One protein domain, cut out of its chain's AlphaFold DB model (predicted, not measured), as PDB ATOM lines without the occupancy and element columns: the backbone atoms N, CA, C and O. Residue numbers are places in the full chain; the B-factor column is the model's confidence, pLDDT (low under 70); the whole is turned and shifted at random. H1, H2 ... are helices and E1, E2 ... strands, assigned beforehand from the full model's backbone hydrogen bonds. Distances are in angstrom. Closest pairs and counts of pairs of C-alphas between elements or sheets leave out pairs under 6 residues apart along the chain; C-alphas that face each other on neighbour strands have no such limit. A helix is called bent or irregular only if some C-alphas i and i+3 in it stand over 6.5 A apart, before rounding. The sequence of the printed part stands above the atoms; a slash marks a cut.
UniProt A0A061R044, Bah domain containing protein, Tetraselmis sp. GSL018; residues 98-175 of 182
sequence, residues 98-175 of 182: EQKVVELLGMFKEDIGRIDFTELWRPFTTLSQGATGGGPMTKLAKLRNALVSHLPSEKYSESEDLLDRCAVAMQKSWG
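This is residues 98 to 175 of the 182 residues of the protein "Bah domain containing protein" of Tetraselmis sp. GSL018 (UniProt A0A061R044). A helical hairpin of H2 and the long H3 has H1 packed on H3 near Cys 166, while a small strand hairpin, E2 and E3, lies at a far end of the flat shape. The long stretch of residues 108 to 119, with no named element, links H1 to E1. The printed part has 78 residues with three named helices and three named strands, in the order H1, E1, E2, E3, H2, H3; the sheet E2 - E3 is antiparallel and the class is mostly helix. The whole is only just loose, close to compact, with a radius of gyration of the C-alphas of 14.1 A and spans of 40 by 35 by 16 A.

H1, residues 98 to 107, touches H3, residues 153 to 174, the closest C-alphas being those of Val 102 and Cys 166, 6.0 A apart. They run the same way at a shallow tilt of 33 degrees, only just short of steep. E1, residues 120 to 122, pairs with no named strand, but forms a short antiparallel pairing with residues 137 to 138. E2, residues 126 to 128, and E3, residues 131 to 133, form a hairpin, with N 128 and O 131 within hydrogen-bond range at 2.9 A. H2, residues 139 to 148, is apart from H1. H2 and H3 form a helical hairpin, opposite ways at a shallow tilt of 32 degrees; H3 touches H2 with residues 156 to 163 alone, the closest C-alphas being those of Val 148 and Ser 159, 6.6 A apart. Every O i to N i+4 pair is within hydrogen-bond range in H1 and H2, and 16 of 18 are in H3.

H1 begins at C-alpha 98, (96.742, 120.972, 137.948), and measures 14.4 A. E1, E2 and E3 measure 5.4 A, 6.7 A and 6.8 A, and H2 measures 14.3 A. H3, 30.2 A long, ends at C-alpha 174, (109.942, 130.904, 138.131); it has a kink of 29 degrees near residue 160 and is irregular, C-alphas 154 and 157 being 8.3 A apart.

The two C-alphas farthest apart, those of Gln 99 and Gln 129, are 40.3 A apart. The printed part has no cut; the link from H1 to E1 is long. The mean pLDDT of the printed part is 91.3, and no printed residue is under 70.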
ATOM      1  N   GLU A  98      95.500 120.453 138.536       90.25
ATOM      2  CA  GLU A  98      96.742 120.972 137.948       90.25
ATOM      3  C   GLU A  98      96.744 122.502 137.890       90.25
ATOM      4  O   GLU A  98      97.667 123.139 138.388       90.25
ATOM      5  N   GLN A  99      95.664 123.092 137.373       92.12
ATOM      6  CA  GLN A  99      95.508 124.542 137.280       92.12
ATOM      7  C   GLN A  99      95.618 125.209 138.660       92.12
ATOM      8  O   GLN A  99      96.354 126.180 138.817       92.12
ATOM      9  N   LYS A 100      94.967 124.641 139.685       92.44
ATOM     10  CA  LYS A 100      95.045 125.144 141.068       92.44
ATOM     11  C   LYS A 100      96.455 125.044 141.649       92.44
ATOM     12  O   LYS A 100      96.887 125.950 142.358       92.44
ATOM     13  N   VAL A 101      97.174 123.953 141.371       91.31
ATOM     14  CA  VAL A 101      98.566 123.782 141.814       91.31
ATOM     15  C   VAL A 101      99.468 124.814 141.136       91.31
ATOM     16  O   VAL A 101     100.262 125.460 141.814       91.31
ATOM     17  N   VAL A 102      99.318 125.020 139.827       92.25
ATOM     18  CA  VAL A 102     100.091 126.017 139.072       92.25
ATOM     19  C   VAL A 102      99.802 127.440 139.558       92.25
ATOM     20  O   VAL A 102     100.737 128.217 139.746       92.25
ATOM     21  N   GLU A 103      98.539 127.779 139.818       93.25
ATOM     22  CA  GLU A 103      98.148 129.073 140.392       93.25
ATOM     23  C   GLU A 103      98.784 129.293 141.768       93.25
ATOM     24  O   GLU A 103      99.389 130.341 142.002       93.25
ATOM     25  N   LEU A 104      98.736 128.283 142.645       92.25
ATOM     26  CA  LEU A 104      99.373 128.334 143.960       92.25
ATOM     27  C   LEU A 104     100.886 128.555 143.845       92.25
ATOM     28  O   LEU A 104     101.432 129.430 144.511       92.25
ATOM     29  N   LEU A 105     101.571 127.804 142.978       91.12
ATOM     30  CA  LEU A 105     103.006 127.984 142.730       91.12
ATOM     31  C   LEU A 105     103.311 129.375 142.156       91.12
ATOM     32  O   LEU A 105     104.337 129.969 142.482       91.12
ATOM     33  N   GLY A 106     102.412 129.929 141.340       90.62
ATOM     34  CA  GLY A 106     102.499 131.302 140.850       90.62
ATOM     35  C   GLY A 106     102.470 132.340 141.973       90.62
ATOM     36  O   GLY A 106     103.255 133.285 141.938       90.62
ATOM     37  N   MET A 107     101.636 132.141 143.001       91.19
ATOM     38  CA  MET A 107     101.535 133.056 144.149       91.19
ATOM     39  C   MET A 107     102.838 133.158 144.953       91.19
ATOM     40  O   MET A 107     103.151 134.225 145.469       91.19
ATOM     41  N   PHE A 108     103.610 132.070 145.034       90.25
ATOM     42  CA  PHE A 108     104.879 132.026 145.772       90.25
ATOM     43  C   PHE A 108     106.103 132.377 144.924       90.25
ATOM     44  O   PHE A 108     107.224 132.347 145.433       90.25
ATOM     45  N   LYS A 109     105.920 132.720 143.641       89.25
ATOM     46  CA  LYS A 109     107.037 133.014 142.740       89.25
ATOM     47  C   LYS A 109     107.951 134.100 143.311       89.25
ATOM     48  O   LYS A 109     109.156 133.912 143.309       89.25
ATOM     49  N   GLU A 110     107.412 135.198 143.818       90.00
ATOM     50  CA  GLU A 110     108.221 136.320 144.321       90.00
ATOM     51  C   GLU A 110     108.403 136.290 145.851       90.00
ATOM     52  O   GLU A 110     108.861 137.265 146.445       90.00
ATOM     53  N   ASP A 111     108.030 135.189 146.514       91.50
ATOM     54  CA  ASP A 111     108.178 135.062 147.963       91.50
ATOM     55  C   ASP A 111     109.655 134.841 148.331       91.50
ATOM     56  O   ASP A 111     110.301 133.898 147.871       91.50
ATOM     57  N   ILE A 112     110.193 135.712 149.191       88.31
ATOM     58  CA  ILE A 112     111.585 135.661 149.670       88.31
ATOM     59  C   ILE A 112     111.861 134.367 150.455       88.31
ATOM     60  O   ILE A 112     112.984 133.869 150.461       88.31
ATOM     61  N   GLY A 113     110.843 133.817 151.118       87.19
ATOM     62  CA  GLY A 113     110.896 132.566 151.864       87.19
ATOM     63  C   GLY A 113     110.542 131.327 151.040       87.19
ATOM     64  O   GLY A 113     110.395 130.250 151.627       87.19
ATOM     65  N   ARG A 114     110.377 131.439 149.710       89.56
ATOM     66  CA  ARG A 114     110.069 130.277 148.865       89.56
ATOM     67  C   ARG A 114     111.178 129.230 148.954       89.56
ATOM     68  O   ARG A 114     112.364 129.539 149.060       89.56
ATOM     69  N   ILE A 115     110.784 127.966 148.872       89.62
ATOM     70  CA  ILE A 115     111.727 126.851 148.832       89.62
ATOM     71  C   ILE A 115     112.464 126.861 147.491       89.62
ATOM     72  O   ILE A 115     111.830 126.863 146.437       89.62
ATOM     73  N   ASP A 116     113.795 126.794 147.530       92.31
ATOM     74  CA  ASP A 116     114.579 126.455 146.348       92.31
ATOM     75  C   ASP A 116     114.448 124.953 146.068       92.31
ATOM     76  O   ASP A 116     114.953 124.097 146.795       92.31
ATOM     77  N   PHE A 117     113.709 124.631 145.013       93.81
ATOM     78  CA  PHE A 117     113.429 123.258 144.619       93.81
ATOM     79  C   PHE A 117     114.608 122.552 143.939       93.81
ATOM     80  O   PHE A 117     114.593 121.319 143.854       93.81
ATOM     81  N   THR A 118     115.630 123.302 143.512       94.12
ATOM     82  CA  THR A 118     116.873 122.765 142.937       94.12
ATOM     83  C   THR A 118     117.825 122.246 144.013       94.12
ATOM     84  O   THR A 118     118.633 121.353 143.752       94.12
ATOM     85  N   GLU A 119     117.697 122.746 145.247       95.62
ATOM     86  CA  GLU A 119     118.555 122.347 146.355       95.62
ATOM     87  C   GLU A 119     118.428 120.858 146.682       95.62
ATOM     88  O   GLU A 119     117.346 120.256 146.676       95.62
ATOM     89  N   LEU A 120     119.562 120.273 147.064       96.44
ATOM     90  CA  LEU A 120     119.608 118.936 147.626       96.44
ATOM     91  C   LEU A 120     118.885 118.927 148.980       96.44
ATOM     92  O   LEU A 120     119.230 119.688 149.882       96.44
ATOM     93  N   TRP A 121     117.911 118.034 149.150       97.00
ATOM     94  CA  TRP A 121     117.352 117.755 150.469       97.00
ATOM     95  C   TRP A 121     118.347 116.941 151.300       97.00
ATOM     96  O   TRP A 121     118.672 117.328 152.422       97.00
ATOM     97  N   ARG A 122     118.842 115.825 150.743       96.12
ATOM     98  CA  ARG A 122     119.875 114.971 151.354       96.12
ATOM     99  C   ARG A 122     120.523 114.024 150.320       96.12
ATOM    100  O   ARG A 122     119.937 113.796 149.261       96.12
ATOM    101  N   PRO A 123     121.702 113.435 150.604       96.94
ATOM    102  CA  PRO A 123     122.448 112.620 149.635       96.94
ATOM    103  C   PRO A 123     121.958 111.161 149.499       96.94
ATOM    104  O   PRO A 123     122.641 110.347 148.885       96.94
ATOM    105  N   PHE A 124     120.802 110.814 150.070       96.19
ATOM    106  CA  PHE A 124     120.226 109.466 150.054       96.19
ATOM    107  C   PHE A 124     118.691 109.508 150.013       96.19
ATOM    108  O   PHE A 124     118.054 110.464 150.462       96.19
ATOM    109  N   THR A 125     118.066 108.436 149.537       95.00
ATOM    110  CA  THR A 125     116.605 108.338 149.421       95.00
ATOM    111  C   THR A 125     115.974 107.755 150.678       95.00
ATOM    112  O   THR A 125     114.944 108.253 151.140       95.00
ATOM    113  N   THR A 126     116.588 106.723 151.257       96.44
ATOM    114  CA  THR A 126     116.055 105.997 152.416       96.44
ATOM    115  C   THR A 126     117.022 106.013 153.591       96.44
ATOM    116  O   THR A 126     118.239 106.063 153.413       96.44
ATOM    117  N   LEU A 127     116.464 105.965 154.800       96.44
ATOM    118  CA  LEU A 127     117.194 105.850 156.056       96.44
ATOM    119  C   LEU A 127     116.513 104.794 156.927       96.44
ATOM    120  O   LEU A 127     115.349 104.937 157.291       96.44
ATOM    121  N   SER A 128     117.239 103.738 157.277       95.88
ATOM    122  CA  SER A 128     116.741 102.681 158.160       95.88
ATOM    123  C   SER A 128     117.828 102.278 159.140       95.88
ATOM    124  O   SER A 128     118.908 101.876 158.724       95.88
ATOM    125  N   GLN A 129     117.566 102.415 160.442       92.69
ATOM    126  CA  GLN A 129     118.515 102.053 161.510       92.69
ATOM    127  C   GLN A 129     119.928 102.650 161.315       92.69
ATOM    128  O   GLN A 129     120.933 102.009 161.604       92.69
ATOM    129  N   GLY A 130     120.012 103.879 160.796       92.19
ATOM    130  CA  GLY A 130     121.282 104.557 160.509       92.19
ATOM    131  C   GLY A 130     121.941 104.173 159.178       92.19
ATOM    132  O   GLY A 130     122.887 104.839 158.771       92.19
ATOM    133  N   ALA A 131     121.436 103.161 158.468       95.75
ATOM    134  CA  ALA A 131     121.885 102.815 157.124       95.75
ATOM    135  C   ALA A 131     121.149 103.651 156.066       95.75
ATOM    136  O   ALA A 131     119.917 103.743 156.072       95.75
ATOM    137  N   THR A 132     121.911 104.242 155.147       97.12
ATOM    138  CA  THR A 132     121.401 105.043 154.028       97.12
ATOM    139  C   THR A 132     121.307 104.212 152.752       97.12
ATOM    140  O   THR A 132     122.212 103.429 152.465       97.12
ATOM    141  N   GLY A 133     120.258 104.416 151.953       96.25
ATOM    142  CA  GLY A 133     120.084 103.765 150.652       96.25
ATOM    143  C   GLY A 133     119.613 104.722 149.555       96.25
ATOM    144  O   GLY A 133     119.092 105.805 149.832       96.25
ATOM    145  N   GLY A 134     119.773 104.313 148.295       95.50
ATOM    146  CA  GLY A 134     119.425 105.127 147.126       95.50
ATOM    147  C   GLY A 134     120.491 106.171 146.784       95.50
ATOM    148  O   GLY A 134     121.678 105.937 147.001       95.50
ATOM    149  N   GLY A 135     120.064 107.303 146.225       95.50
ATOM    150  CA  GLY A 135     120.949 108.365 145.741       95.50
ATOM    151  C   GLY A 135     120.531 109.756 146.224       95.50
ATOM    152  O   GLY A 135     119.583 109.877 147.005       95.50
ATOM    153  N   PRO A 136     121.229 110.813 145.774       96.50
ATOM    154  CA  PRO A 136     120.896 112.185 146.129       96.50
ATOM    155  C   PRO A 136     119.476 112.550 145.690       96.50
ATOM    156  O   PRO A 136     119.043 112.206 144.592       96.50
ATOM    157  N   MET A 137     118.761 113.275 146.550       96.50
ATOM    158  CA  MET A 137     117.386 113.701 146.307       96.50
ATOM    159  C   MET A 137     117.255 115.210 146.500       96.50
ATOM    160  O   MET A 137     117.578 115.731 147.568       96.50
ATOM    161  N   THR A 138     116.762 115.916 145.480       96.81
ATOM    162  CA  THR A 138     116.433 117.348 145.567       96.81
ATOM    163  C   THR A 138     115.147 117.577 146.355       96.81
ATOM    164  O   THR A 138     114.338 116.660 146.536       96.81
ATOM    165  N   LYS A 139     114.912 118.813 146.803       96.38
ATOM    166  CA  LYS A 139     113.643 119.191 147.437       96.38
ATOM    167  C   LYS A 139     112.452 118.994 146.493       96.38
ATOM    168  O   LYS A 139     111.403 118.550 146.958       96.38
ATOM    169  N   LEU A 140     112.618 119.221 145.183       95.88
ATOM    170  CA  LEU A 140     111.582 118.895 144.193       95.88
ATOM    171  C   LEU A 140     111.269 117.399 144.165       95.88
ATOM    172  O   LEU A 140     110.111 117.006 144.301       95.88
ATOM    173  N   ALA A 141     112.299 116.564 144.002       95.25
ATOM    174  CA  ALA A 141     112.130 115.117 143.937       95.25
ATOM    175  C   ALA A 141     111.474 114.593 145.220       95.25
ATOM    176  O   ALA A 141     110.544 113.789 145.160       95.25
ATOM    177  N   LYS A 142     111.887 115.115 146.379       95.94
ATOM    178  CA  LYS A 142     111.260 114.828 147.668       95.94
ATOM    179  C   LYS A 142     109.773 115.170 147.664       95.94
ATOM    180  O   LYS A 142     108.964 114.316 148.024       95.94
ATOM    181  N   LEU A 143     109.413 116.408 147.304       94.75
ATOM    182  CA  LEU A 143     108.025 116.880 147.287       94.75
ATOM    183  C   LEU A 143     107.155 115.969 146.419       94.75
ATOM    184  O   LEU A 143     106.095 115.531 146.859       94.75
ATOM    185  N   ARG A 144     107.634 115.638 145.220       93.50
ATOM    186  CA  ARG A 144     106.921 114.766 144.285       93.50
ATOM    187  C   ARG A 144     106.684 113.375 144.856       93.50
ATOM    188  O   ARG A 144     105.541 112.943 144.926       93.50
ATOM    189  N   ASN A 145     107.736 112.719 145.350       92.62
ATOM    190  CA  ASN A 145     107.614 111.395 145.964       92.62
ATOM    191  C   ASN A 145     106.651 111.409 147.168       92.62
ATOM    192  O   ASN A 145     105.879 110.469 147.355       92.62
ATOM    193  N   ALA A 146     106.656 112.484 147.966       92.38
ATOM    194  CA  ALA A 146     105.715 112.647 149.071       92.38
ATOM    195  C   ALA A 146     104.262 112.713 148.574       92.38
ATOM    196  O   ALA A 146     103.408 112.001 149.099       92.38
ATOM    197  N   LEU A 147     103.983 113.539 147.561       89.62
ATOM    198  CA  LEU A 147     102.638 113.712 147.009       89.62
ATOM    199  C   LEU A 147     102.124 112.427 146.361       89.62
ATOM    200  O   LEU A 147     101.008 112.013 146.659       89.62
ATOM    201  N   VAL A 148     102.952 111.753 145.560       86.88
ATOM    202  CA  VAL A 148     102.587 110.481 144.920       86.88
ATOM    203  C   VAL A 148     102.254 109.406 145.951       86.88
ATOM    204  O   VAL A 148     101.296 108.666 145.758       86.88
ATOM    205  N   SER A 149     102.948 109.370 147.097       83.00
ATOM    206  CA  SER A 149     102.624 108.421 148.176       83.00
ATOM    207  C   SER A 149     101.237 108.624 148.809       83.00
ATOM    208  O   SER A 149     100.757 107.749 149.527       83.00
ATOM    209  N   HIS A 150     100.589 109.762 148.542       80.06
ATOM    210  CA  HIS A 150      99.231 110.078 148.987       80.06
ATOM    211  C   HIS A 150      98.180 109.989 147.869       80.06
ATOM    212  O   HIS A 150      96.997 110.203 148.146       80.06
ATOM    213  N   LEU A 151      98.579 109.690 146.628       77.94
ATOM    214  CA  LEU A 151      97.672 109.547 145.488       77.94
ATOM    215  C   LEU A 151      97.288 108.070 145.272       77.94
ATOM    216  O   LEU A 151      98.053 107.178 145.648       77.94
ATOM    217  N   PRO A 152      96.102 107.779 144.699       75.06
ATOM    218  CA  PRO A 152      95.666 106.408 144.439       75.06
ATOM    219  C   PRO A 152      96.661 105.649 143.554       75.06
ATOM    220  O   PRO A 152      97.041 106.123 142.481       75.06
ATOM    221  N   SER A 153      97.064 104.452 143.987       72.81
ATOM    222  CA  SER A 153      98.067 103.650 143.275       72.81
ATOM    223  C   SER A 153      97.616 103.217 141.877       72.81
ATOM    224  O   SER A 153      98.444 103.051 140.986       72.81
ATOM    225  N   GLU A 154      96.305 103.099 141.655       77.56
ATOM    226  CA  GLU A 154      95.711 102.755 140.361       77.56
ATOM    227  C   GLU A 154      95.922 103.855 139.311       77.56
ATOM    228  O   GLU A 154      95.871 103.580 138.116       77.56
ATOM    229  N   LYS A 155      96.185 105.091 139.754       73.38
ATOM    230  CA  LYS A 155      96.405 106.278 138.914       73.38
ATOM    231  C   LYS A 155      97.835 106.805 139.020       73.38
ATOM    232  O   LYS A 155      98.076 108.000 138.842       73.38
ATOM    233  N   TYR A 156      98.795 105.934 139.335       80.25
ATOM    234  CA  TYR A 156     100.190 106.328 139.545       80.25
ATOM    235  C   TYR A 156     100.776 107.081 138.339       80.25
ATOM    236  O   TYR A 156     101.354 108.151 138.510       80.25
ATOM    237  N   SER A 157     100.583 106.569 137.117       84.31
ATOM    238  CA  SER A 157     101.090 107.218 135.898       84.31
ATOM    239  C   SER A 157     100.456 108.590 135.668       84.31
ATOM    240  O   SER A 157     101.168 109.564 135.460       84.31
ATOM    241  N   GLU A 158      99.130 108.696 135.804       84.69
ATOM    242  CA  GLU A 158      98.408 109.971 135.676       84.69
ATOM    243  C   GLU A 158      98.878 111.002 136.713       84.69
ATOM    244  O   GLU A 158      98.933 112.203 136.440       84.69
ATOM    245  N   SER A 159      99.221 110.525 137.912       85.94
ATOM    246  CA  SER A 159      99.713 111.339 139.020       85.94
ATOM    247  C   SER A 159     101.113 111.890 138.754       85.94
ATOM    248  O   SER A 159     101.345 113.080 138.963       85.94
ATOM    249  N   GLU A 160     102.036 111.056 138.271       89.06
ATOM    250  CA  GLU A 160     103.374 111.499 137.862       89.06
ATOM    251  C   GLU A 160     103.301 112.482 136.691       89.06
ATOM    252  O   GLU A 160     103.906 113.550 136.766       89.06
ATOM    253  N   ASP A 161     102.486 112.189 135.671       89.94
ATOM    254  CA  ASP A 161     102.300 113.069 134.514       89.94
ATOM    255  C   ASP A 161     101.767 114.451 134.933       89.94
ATOM    256  O   ASP A 161     102.188 115.483 134.407       89.94
ATOM    257  N   LEU A 162     100.836 114.501 135.895       90.38
ATOM    258  CA  LEU A 162     100.342 115.763 136.452       90.38
ATOM    259  C   LEU A 162     101.451 116.536 137.174       90.38
ATOM    260  O   LEU A 162     101.567 117.752 137.005       90.38
ATOM    261  N   LEU A 163     102.264 115.854 137.984       92.00
ATOM    262  CA  LEU A 163     103.358 116.487 138.720       92.00
ATOM    263  C   LEU A 163     104.490 116.949 137.792       92.00
ATOM    264  O   LEU A 163     105.094 117.988 138.064       92.00
ATOM    265  N   ASP A 164     104.740 116.243 136.686       93.62
ATOM    266  CA  ASP A 164     105.634 116.675 135.607       93.62
ATOM    267  C   ASP A 164     105.160 117.985 134.991       93.62
ATOM    268  O   ASP A 164     105.922 118.952 134.940       93.62
ATOM    269  N   ARG A 165     103.886 118.066 134.595       93.69
ATOM    270  CA  ARG A 165     103.330 119.301 134.023       93.69
ATOM    271  C   ARG A 165     103.378 120.465 135.011       93.69
ATOM    272  O   ARG A 165     103.755 121.573 134.626       93.69
ATOM    273  N   CYS A 166     103.100 120.215 136.293       93.94
ATOM    274  CA  CYS A 166     103.258 121.223 137.345       93.94
ATOM    275  C   CYS A 166     104.718 121.695 137.476       93.94
ATOM    276  O   CYS A 166     104.966 122.896 137.603       93.94
ATOM    277  N   ALA A 167     105.689 120.777 137.420       94.69
ATOM    278  CA  ALA A 167     107.111 121.109 137.492       94.69
ATOM    279  C   ALA A 167     107.581 121.906 136.264       94.69
ATOM    280  O   ALA A 167     108.263 122.914 136.429       94.69
ATOM    281  N   VAL A 168     107.157 121.530 135.052       95.25
ATOM    282  CA  VAL A 168     107.425 122.279 133.809       95.25
ATOM    283  C   VAL A 168     106.861 123.700 133.897       95.25
ATOM    284  O   VAL A 168     107.560 124.676 133.608       95.25
ATOM    285  N   ALA A 169     105.610 123.839 134.349       94.12
ATOM    286  CA  ALA A 169     104.975 125.140 134.539       94.12
ATOM    287  C   ALA A 169     105.730 126.001 135.565       94.12
ATOM    288  O   ALA A 169     105.938 127.194 135.332       94.12
ATOM    289  N   MET A 170     106.190 125.399 136.667       93.75
ATOM    290  CA  MET A 170     107.006 126.071 137.678       93.75
ATOM    291  C   MET A 170     108.364 126.509 137.127       93.75
ATOM    292  O   MET A 170     108.708 127.675 137.279       93.75
ATOM    293  N   GLN A 171     109.101 125.628 136.444       94.75
ATOM    294  CA  GLN A 171     110.388 125.939 135.809       94.75
ATOM    295  C   GLN A 171     110.267 127.154 134.882       94.75
ATOM    296  O   GLN A 171     111.012 128.126 135.022       94.75
ATOM    297  N   LYS A 172     109.256 127.156 134.006       93.50
ATOM    298  CA  LYS A 172     108.988 128.277 133.098       93.50
ATOM    299  C   LYS A 172     108.578 129.550 133.838       93.50
ATOM    300  O   LYS A 172     109.064 130.631 133.517       93.50
ATOM    301  N   SER A 173     107.668 129.437 134.804       92.38
ATOM    302  CA  SER A 173     107.127 130.589 135.532       92.38
ATOM    303  C   SER A 173     108.181 131.246 136.420       92.38
ATOM    304  O   SER A 173     108.304 132.471 136.424       92.38
ATOM    305  N   TRP A 174     108.954 130.447 137.155       93.06
ATOM    306  CA  TRP A 174     109.942 130.904 138.131       93.06
ATOM    307  C   TRP A 174     111.308 131.207 137.506       93.06
ATOM    308  O   TRP A 174     112.113 131.869 138.156       93.06
ATOM    309  N   GLY A 175     111.560 130.769 136.267       91.88
ATOM    310  CA  GLY A 175     112.830 130.989 135.571       91.88
ATOM    311  C   GLY A 175     113.986 130.185 136.170       91.88
ATOM    312  O   GLY A 175     115.096 130.699 136.268       91.88
TER     313      GLY A 175